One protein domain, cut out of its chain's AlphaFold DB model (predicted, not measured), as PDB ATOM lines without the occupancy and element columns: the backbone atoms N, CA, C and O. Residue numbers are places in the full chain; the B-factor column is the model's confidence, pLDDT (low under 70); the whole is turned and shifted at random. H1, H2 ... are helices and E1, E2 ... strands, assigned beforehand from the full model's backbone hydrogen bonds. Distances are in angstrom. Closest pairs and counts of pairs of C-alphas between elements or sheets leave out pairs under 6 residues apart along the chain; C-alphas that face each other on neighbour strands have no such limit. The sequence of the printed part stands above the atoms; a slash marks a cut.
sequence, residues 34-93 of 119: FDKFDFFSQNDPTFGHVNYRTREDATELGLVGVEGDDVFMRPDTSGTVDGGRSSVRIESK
ATOM      1  N   PHE A  34     153.130 180.393 171.699       98.31
ATOM      2  CA  PHE A  34     152.281 179.285 171.248       98.31
ATOM      3  C   PHE A  34     152.926 177.900 171.381       98.31
ATOM      4  O   PHE A  34     152.217 176.900 171.333       98.31
ATOM      5  N   ASP A  35     154.242 177.812 171.577       98.25
ATOM      6  CA  ASP A  35     154.915 176.531 171.815       98.25
ATOM      7  C   ASP A  35     154.766 176.069 173.267       98.25
ATOM      8  O   ASP A  35     154.873 174.872 173.547       98.25
ATOM      9  N   LYS A  36     154.475 176.993 174.189       98.44
ATOM     10  CA  LYS A  36     154.268 176.710 175.614       98.44
ATOM     11  C   LYS A  36     152.809 176.448 176.002       98.44
ATOM     12  O   LYS A  36     152.548 176.170 177.176       98.44
ATOM     13  N   PHE A  37     151.885 176.497 175.045       98.69
ATOM     14  CA  PHE A  37     150.475 176.179 175.256       98.69
ATOM     15  C   PHE A  37     150.003 175.038 174.354       98.69
ATOM     16  O   PHE A  37     150.495 174.865 173.238       98.69
ATOM     17  N   ASP A  38     149.026 174.291 174.848       98.69
ATOM     18  CA  ASP A  38     148.190 173.389 174.069       98.69
ATOM     19  C   ASP A  38     146.930 174.132 173.606       98.69
ATOM     20  O   ASP A  38     146.393 174.977 174.326       98.69
ATOM     21  N   PHE A  39     146.464 173.832 172.392       98.69
ATOM     22  CA  PHE A  39     145.233 174.396 171.837       98.69
ATOM     23  C   PHE A  39     144.081 173.436 172.119       98.69
ATOM     24  O   PHE A  39     144.022 172.337 171.565       98.69
ATOM     25  N   PHE A  40     143.159 173.853 172.983       98.62
ATOM     26  CA  PHE A  40     141.937 173.107 173.242       98.62
ATOM     27  C   PHE A  40     141.028 173.214 172.018       98.62
ATOM     28  O   PHE A  40     140.693 174.319 171.612       98.62
ATOM     29  N   SER A  41     140.615 172.083 171.447       97.88
ATOM     30  CA  SER A  41     139.761 172.036 170.249       97.88
ATOM     31  C   SER A  41     138.526 171.146 170.423       97.88
ATOM     32  O   SER A  41     137.949 170.672 169.445       97.88
ATOM     33  N   GLN A  42     138.155 170.841 171.669       97.69
ATOM     34  CA  GLN A  42     136.938 170.084 171.964       97.69
ATOM     35  C   GLN A  42     135.739 171.022 172.159       97.69
ATOM     36  O   GLN A  42     135.865 172.247 172.124       97.69
ATOM     37  N   ASN A  43     134.561 170.430 172.372       97.50
ATOM     38  CA  ASN A  43     133.359 171.180 172.719       97.50
ATOM     39  C   ASN A  43     133.582 171.990 173.993       97.50
ATOM     40  O   ASN A  43     134.186 171.505 174.951       97.50
ATOM     41  N   ASP A  44     133.057 173.211 174.006       98.12
ATOM     42  CA  ASP A  44     133.215 174.099 175.144       98.12
ATOM     43  C   ASP A  44     132.587 173.503 176.418       98.12
ATOM     44  O   ASP A  44     131.376 173.258 176.438       98.12
ATOM     45  N   PRO A  45     133.363 173.305 177.503       98.25
ATOM     46  CA  PRO A  45     132.844 172.756 178.756       98.25
ATOM     47  C   PRO A  45     131.784 173.643 179.420       98.25
ATOM     48  O   PRO A  45     131.030 173.166 180.265       98.25
ATOM     49  N   THR A  46     131.727 174.928 179.054       97.81
ATOM     50  CA  THR A  46     130.708 175.873 179.527       97.81
ATOM     51  C   THR A  46     129.496 175.987 178.600       97.81
ATOM     52  O   THR A  46     128.621 176.817 178.842       97.81
ATOM     53  N   PHE A  47     129.401 175.121 177.583       96.50
ATOM     54  CA  PHE A  47     128.295 175.054 176.621       96.50
ATOM     55  C   PHE A  47     128.084 176.346 175.811       96.50
ATOM     56  O   PHE A  47     126.969 176.658 175.390       96.50
ATOM     57  N   GLY A  48     129.153 177.111 175.586       95.81
ATOM     58  CA  GLY A  48     129.152 178.319 174.775       95.81
ATOM     59  C   GLY A  48     128.981 178.047 173.279       95.81
ATOM     60  O   GLY A  48     129.293 176.976 172.760       95.81
ATOM     61  N   HIS A  49     128.514 179.064 172.552       95.38
ATOM     62  CA  HIS A  49     128.343 179.013 171.098       95.38
ATOM     63  C   HIS A  49     129.659 179.326 170.364       95.38
ATOM     64  O   HIS A  49     129.802 180.337 169.672       95.38
ATOM     65  N   VAL A  50     130.646 178.454 170.553       96.69
ATOM     66  CA  VAL A  50     132.029 178.614 170.086       96.69
ATOM     67  C   VAL A  50     132.511 177.343 169.391       96.69
ATOM     68  O   VAL A  50     132.084 176.241 169.725       96.69
ATOM     69  N   ASN A  51     133.397 177.503 168.413       96.62
ATOM     70  CA  ASN A  51     134.124 176.412 167.776       96.62
ATOM     71  C   ASN A  51     135.622 176.617 168.027       96.62
ATOM     72  O   ASN A  51     136.248 177.470 167.390       96.62
ATOM     73  N   TYR A  52     136.190 175.903 168.999       98.12
ATOM     74  CA  TYR A  52     137.606 176.051 169.306       98.12
ATOM     75  C   TYR A  52     138.477 175.340 168.271       98.12
ATOM     76  O   TYR A  52     138.297 174.157 167.984       98.12
ATOM     77  N   ARG A  53     139.429 176.083 167.709       97.94
ATOM     78  CA  ARG A  53     140.287 175.625 166.616       97.94
ATOM     79  C   ARG A  53     141.618 175.076 167.113       97.94
ATOM     80  O   ARG A  53     142.146 175.524 168.131       97.94
ATOM     81  N   THR A  54     142.173 174.133 166.352       98.62
ATOM     82  CA  THR A  54     143.572 173.711 166.496       98.62
ATOM     83  C   THR A  54     144.510 174.881 166.192       98.62
ATOM     84  O   THR A  54     144.090 175.914 165.661       98.62
ATOM     85  N   ARG A  55     145.798 174.741 166.521       98.31
ATOM     86  CA  ARG A  55     146.791 175.783 166.227       98.31
ATOM     87  C   ARG A  55     146.918 176.025 164.725       98.31
ATOM     88  O   ARG A  55     147.037 177.175 164.304       98.31
ATOM     89  N   GLU A  56     146.892 174.956 163.939       98.44
ATOM     90  CA  GLU A  56     146.996 174.983 162.483       98.44
ATOM     91  C   GLU A  56     145.812 175.748 161.878       98.44
ATOM     92  O   GLU A  56     146.024 176.773 161.227       98.44
ATOM     93  N   ASP A  57     144.578 175.341 162.204       97.75
ATOM     94  CA  ASP A  57     143.345 176.000 161.754       97.75
ATOM     95  C   ASP A  57     143.311 177.474 162.178       97.75
ATOM     96  O   ASP A  57     142.976 178.360 161.396       97.75
ATOM     97  N   ALA A  58     143.659 177.759 163.437       98.38
ATOM     98  CA  ALA A  58     143.658 179.117 163.966       98.38
ATOM     99  C   ALA A  58     144.690 180.013 163.267       98.38
ATOM    100  O   ALA A  58     144.457 181.214 163.132       98.38
ATOM    101  N   THR A  59     145.816 179.451 162.827       98.19
ATOM    102  CA  THR A  59     146.831 180.183 162.062       98.19
ATOM    103  C   THR A  59     146.327 180.473 160.650       98.19
ATOM    104  O   THR A  59     146.412 181.614 160.202       98.19
ATOM    105  N   GLU A  60     145.746 179.478 159.972       97.62
ATOM    106  CA  GLU A  60     145.186 179.632 158.621       97.62
ATOM    107  C   GLU A  60     144.038 180.651 158.587       97.62
ATOM    108  O   GLU A  60     143.985 181.518 157.717       97.62
ATOM    109  N   LEU A  61     143.162 180.609 159.592       96.38
ATOM    110  CA  LEU A  61     142.063 181.559 159.769       96.38
ATOM    111  C   LEU A  61     142.527 182.934 160.290       96.38
ATOM    112  O   LEU A  61     141.714 183.847 160.439       96.38
ATOM    113  N   GLY A  62     143.815 183.099 160.609       97.69
ATOM    114  CA  GLY A  62     144.369 184.348 161.133       97.69
ATOM    115  C   GLY A  62     143.818 184.743 162.508       97.69
ATOM    116  O   GLY A  62     143.722 185.934 162.813       97.69
ATOM    117  N   LEU A  63     143.430 183.770 163.333       98.19
ATOM    118  CA  LEU A  63     142.936 183.956 164.702       98.19
ATOM    119  C   LEU A  63     144.072 184.131 165.712       98.19
ATOM    120  O   LEU A  63     143.869 184.745 166.758       98.19
ATOM    121  N   VAL A  64     145.261 183.614 165.400       98.62
ATOM    122  CA  VAL A  64     146.458 183.712 166.241       98.62
ATOM    123  C   VAL A  64     147.678 184.122 165.432       98.62
ATOM    124  O   VAL A  64     147.762 183.848 164.236       98.62
ATOM    125  N   GLY A  65     148.633 184.771 166.090       98.25
ATOM    126  CA  GLY A  65     149.895 185.148 165.470       98.25
ATOM    127  C   GLY A  65     150.667 186.174 166.285       98.25
ATOM    128  O   GLY A  65     150.410 186.380 167.471       98.25
ATOM    129  N   VAL A  66     151.632 186.807 165.627       98.19
ATOM    130  CA  VAL A  66     152.470 187.866 166.194       98.19
ATOM    131  C   VAL A  66     152.332 189.108 165.322       98.19
ATOM    132  O   VAL A  66     152.439 189.019 164.100       98.19
ATOM    133  N   GLU A  67     152.121 190.260 165.949       96.00
ATOM    134  CA  GLU A  67     152.096 191.571 165.302       96.00
ATOM    135  C   GLU A  67     153.061 192.506 166.045       96.00
ATOM    136  O   GLU A  67     152.822 192.923 167.177       96.00
ATOM    137  N   GLY A  68     154.210 192.797 165.428       95.50
ATOM    138  CA  GLY A  68     155.287 193.557 166.071       95.50
ATOM    139  C   GLY A  68     155.913 192.810 167.257       95.50
ATOM    140  O   GLY A  68     156.620 191.811 167.075       95.50
ATOM    141  N   ASP A  69     155.692 193.331 168.464       94.94
ATOM    142  CA  ASP A  69     156.125 192.716 169.726       94.94
ATOM    143  C   ASP A  69     155.003 191.958 170.451       94.94
ATOM    144  O   ASP A  69     155.285 191.206 171.384       94.94
ATOM    145  N   ASP A  70     153.759 192.105 169.995       97.50
ATOM    146  CA  ASP A  70     152.596 191.519 170.644       97.50
ATOM    147  C   ASP A  70     152.235 190.169 170.024       97.50
ATOM    148  O   ASP A  70     152.242 189.972 168.807       97.50
ATOM    149  N   VAL A  71     151.856 189.236 170.891       98.31
ATOM    150  CA  VAL A  71     151.127 188.037 170.490       98.31
ATOM    151  C   VAL A  71     149.647 188.388 170.451       98.31
ATOM    152  O   VAL A  71     149.126 188.959 171.410       98.31
ATOM    153  N   PHE A  72     148.953 188.022 169.374       98.31
ATOM    154  CA  PHE A  72     147.514 188.228 169.270       98.31
ATOM    155  C   PHE A  72     146.747 186.910 169.260       98.31
ATOM    156  O   PHE A  72     147.176 185.898 168.703       98.31
ATOM    157  N   MET A  73     145.561 186.969 169.857       98.25
ATOM    158  CA  MET A  73     144.528 185.944 169.817       98.25
ATOM    159  C   MET A  73     143.186 186.652 169.649       98.25
ATOM    160  O   MET A  73     142.897 187.613 170.368       98.25
ATOM    161  N   ARG A  74     142.366 186.212 168.698       96.69
ATOM    162  CA  ARG A  74     141.067 186.826 168.402       96.69
ATOM    163  C   ARG A  74     140.052 185.792 167.913       96.69
ATOM    164  O   ARG A  74     140.454 184.808 167.298       96.69
ATOM    165  N   PRO A  75     138.749 186.005 168.153       95.50
ATOM    166  CA  PRO A  75     137.716 185.220 167.493       95.50
ATOM    167  C   PRO A  75     137.600 185.622 166.018       95.50
ATOM    168  O   PRO A  75     138.007 186.717 165.622       95.50
ATOM    169  N   ASP A  76     136.982 184.761 165.217       95.31
ATOM    170  CA  ASP A  76     136.552 185.110 163.865       95.31
ATOM    171  C   ASP A  76     135.481 186.209 163.919       95.31
ATOM    172  O   ASP A  76     134.509 186.112 164.670       95.31
ATOM    173  N   THR A  77     135.637 187.258 163.113       92.88
ATOM    174  CA  THR A  77     134.711 188.399 163.030       92.88
ATOM    175  C   THR A  77     134.011 188.505 161.676       92.88
ATOM    176  O   THR A  77     133.370 189.517 161.402       92.88
ATOM    177  N   SER A  78     134.153 187.502 160.812       88.50
ATOM    178  CA  SER A  78     133.627 187.507 159.450       88.50
ATOM    179  C   SER A  78     132.424 186.574 159.285       88.50
ATOM    180  O   SER A  78     132.203 185.670 160.087       88.50
ATOM    181  N   GLY A  79     131.629 186.830 158.241       79.38
ATOM    182  CA  GLY A  79     130.577 185.930 157.771       79.38
ATOM    183  C   GLY A  79     129.392 185.693 158.717       79.38
ATOM    184  O   GLY A  79     129.310 186.187 159.845       79.38
ATOM    185  N   THR A  80     128.437 184.913 158.211       78.25
ATOM    186  CA  THR A  80     127.402 184.267 159.021       78.25
ATOM    187  C   THR A  80     127.973 182.955 159.536       78.25
ATOM    188  O   THR A  80     128.526 182.177 158.763       78.25
ATOM    189  N   VAL A  81     127.852 182.720 160.839       83.12
ATOM    190  CA  VAL A  81     128.354 181.498 161.466       83.12
ATOM    191  C   VAL A  81     127.254 180.440 161.427       83.12
ATOM    192  O   VAL A  81     126.145 180.701 161.892       83.12
ATOM    193  N   ASP A  82     127.560 179.266 160.875       76.19
ATOM    194  CA  ASP A  82     126.731 178.065 161.006       76.19
ATOM    195  C   ASP A  82     127.324 177.192 162.124       76.19
ATOM    196  O   ASP A  82     128.397 176.607 161.975       76.19
ATOM    197  N   GLY A  83     126.685 177.206 163.297       86.44
ATOM    198  CA  GLY A  83     127.244 176.659 164.538       86.44
ATOM    199  C   GLY A  83     128.059 177.679 165.342       86.44
ATOM    200  O   GLY A  83     127.840 178.879 165.240       86.44
ATOM    201  N   GLY A  84     128.974 177.210 166.195       92.75
ATOM    202  CA  GLY A  84     129.751 178.080 167.084       92.75
ATOM    203  C   GLY A  84     130.779 178.949 166.348       92.75
ATOM    204  O   GLY A  84     131.412 178.510 165.387       92.75
ATOM    205  N   ARG A  85     130.990 180.185 166.820       95.94
ATOM    206  CA  ARG A  85     131.976 181.111 166.226       95.94
ATOM    207  C   ARG A  85     133.394 180.587 166.442       95.94
ATOM    208  O   ARG A  85     133.740 180.239 167.570       95.94
ATOM    209  N   SER A  86     134.215 180.557 165.388       96.69
ATOM    210  CA  SER A  86     135.602 180.089 165.507       96.69
ATOM    211  C   SER A  86     136.382 180.970 166.485       96.69
ATOM    212  O   SER A  86     136.368 182.197 166.377       96.69
ATOM    213  N   SER A  87     137.043 180.345 167.451       97.62
ATOM    214  CA  SER A  87     137.864 181.015 168.460       97.62
ATOM    215  C   SER A  87     139.003 180.094 168.893       97.62
ATOM    216  O   SER A  87     139.142 178.975 168.399       97.62
ATOM    217  N   VAL A  88     139.814 180.557 169.836       98.50
ATOM    218  CA  VAL A  88     140.912 179.791 170.418       98.50
ATOM    219  C   VAL A  88     140.813 179.774 171.935       98.50
ATOM    220  O   VAL A  88     140.447 180.768 172.561       98.50
ATOM    221  N   ARG A  89     141.166 178.629 172.515       98.62
ATOM    222  CA  ARG A  89     141.405 178.441 173.943       98.62
ATOM    223  C   ARG A  89     142.755 177.763 174.077       98.62
ATOM    224  O   ARG A  89     142.999 176.747 173.431       98.62
ATOM    225  N   ILE A  90     143.619 178.350 174.893       98.69
ATOM    226  CA  ILE A  90     144.966 177.842 175.121       98.69
ATOM    227  C   ILE A  90     145.144 177.489 176.590       98.69
ATOM    228  O   ILE A  90     144.652 178.198 177.467       98.69
ATOM    229  N   GLU A  91     145.848 176.398 176.849       98.56
ATOM    230  CA  GLU A  91     146.127 175.898 178.195       98.56
ATOM    231  C   GLU A  91     147.627 175.650 178.315       98.56
ATOM    232  O   GLU A  91     148.247 175.101 177.405       98.56
ATOM    233  N   SER A  92     148.272 176.166 179.365       98.06
ATOM    234  CA  SER A  92     149.729 176.089 179.457       98.06
ATOM    235  C   SER A  92     150.164 174.642 179.646       98.06
ATOM    236  O   SER A  92     149.654 173.954 180.523       98.06
ATOM    237  N   LYS A  93     151.186 174.210 178.901       98.31
ATOM    238  CA  LYS A  93     151.756 172.858 179.044       98.31
ATOM    239  C   LYS A  93     152.314 172.605 180.443       98.31
ATOM    240  O   LYS A  93     152.323 171.484 180.940       98.31
TER     241      LYS A  93
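Overview. This is residues 34 to 93 of the 119 residues of an uncharacterized protein of Candidatus Bathyarchaeota archaeon (UniProt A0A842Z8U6). Three short strand pairs make a small body: E5 runs on into E6, with E2 beside E5 and E1 beside E6, while the hairpin of E3 and E4 makes a separate pair. One short helix, H1, lies near E1 and E3, and a wide loop joins E4 to E5. The 60 printed residues hold one named helix and six named strands, in the order E1, E2, H1, E3, E4, E5, E6; pairs E1 with E6 and E3 with E4 are antiparallel, E2 with E5 parallel. The class is mixed, helices and strands, with 28 residues in named elements, under half; the whole is compact, with a radius of gyration of the C-alphas of 11.7 A and spans of 33 by 27 by 16 A.

Along the chain. E1, residues 37 to 40, begins with C-alpha 37 at (150.475, 176.179, 175.256) and is 9.3 A long. E6, residues 89 to 92, is 10.3 A long and ends with C-alpha 92 at (149.729, 176.089, 179.457). E2 is residues 50 to 52 and E5 residues 85 to 87. H1, residues 55 to 60, spans 8.7 A. E3, residues 64 to 67, spans 9.7 A, and E4, residues 70 to 73, 9.8 A.

Arrangement. E1 and E6 are antiparallel at 143 degrees, with N 38 and O 91 within hydrogen-bond range at 2.8 A. E5 runs on into E6 at 21 degrees. E2 and E5 are parallel at 36 degrees, with N 51 and O 85 at 2.9 A. The closest C-alphas of H1 and E1 are those of Arg 55 and Phe 39, 6.0 A; of H1 and E3, Ala 58 and Val 64, 5.8 A. The hairpin E3 and E4 has N 67 and O 70 at 2.9 A. E1 and E3 are apart. In H1 every O i to N i+4 pair is within hydrogen-bond range.

Size, cuts and confidence. The C-alphas farthest apart, Phe 47 and Gly 68, are 34.4 A apart. The printed part has no cut, and the link from E4 to E5, 11 residues, is long. Mean pLDDT of the printed part is 95.9; no printed residue is under 70.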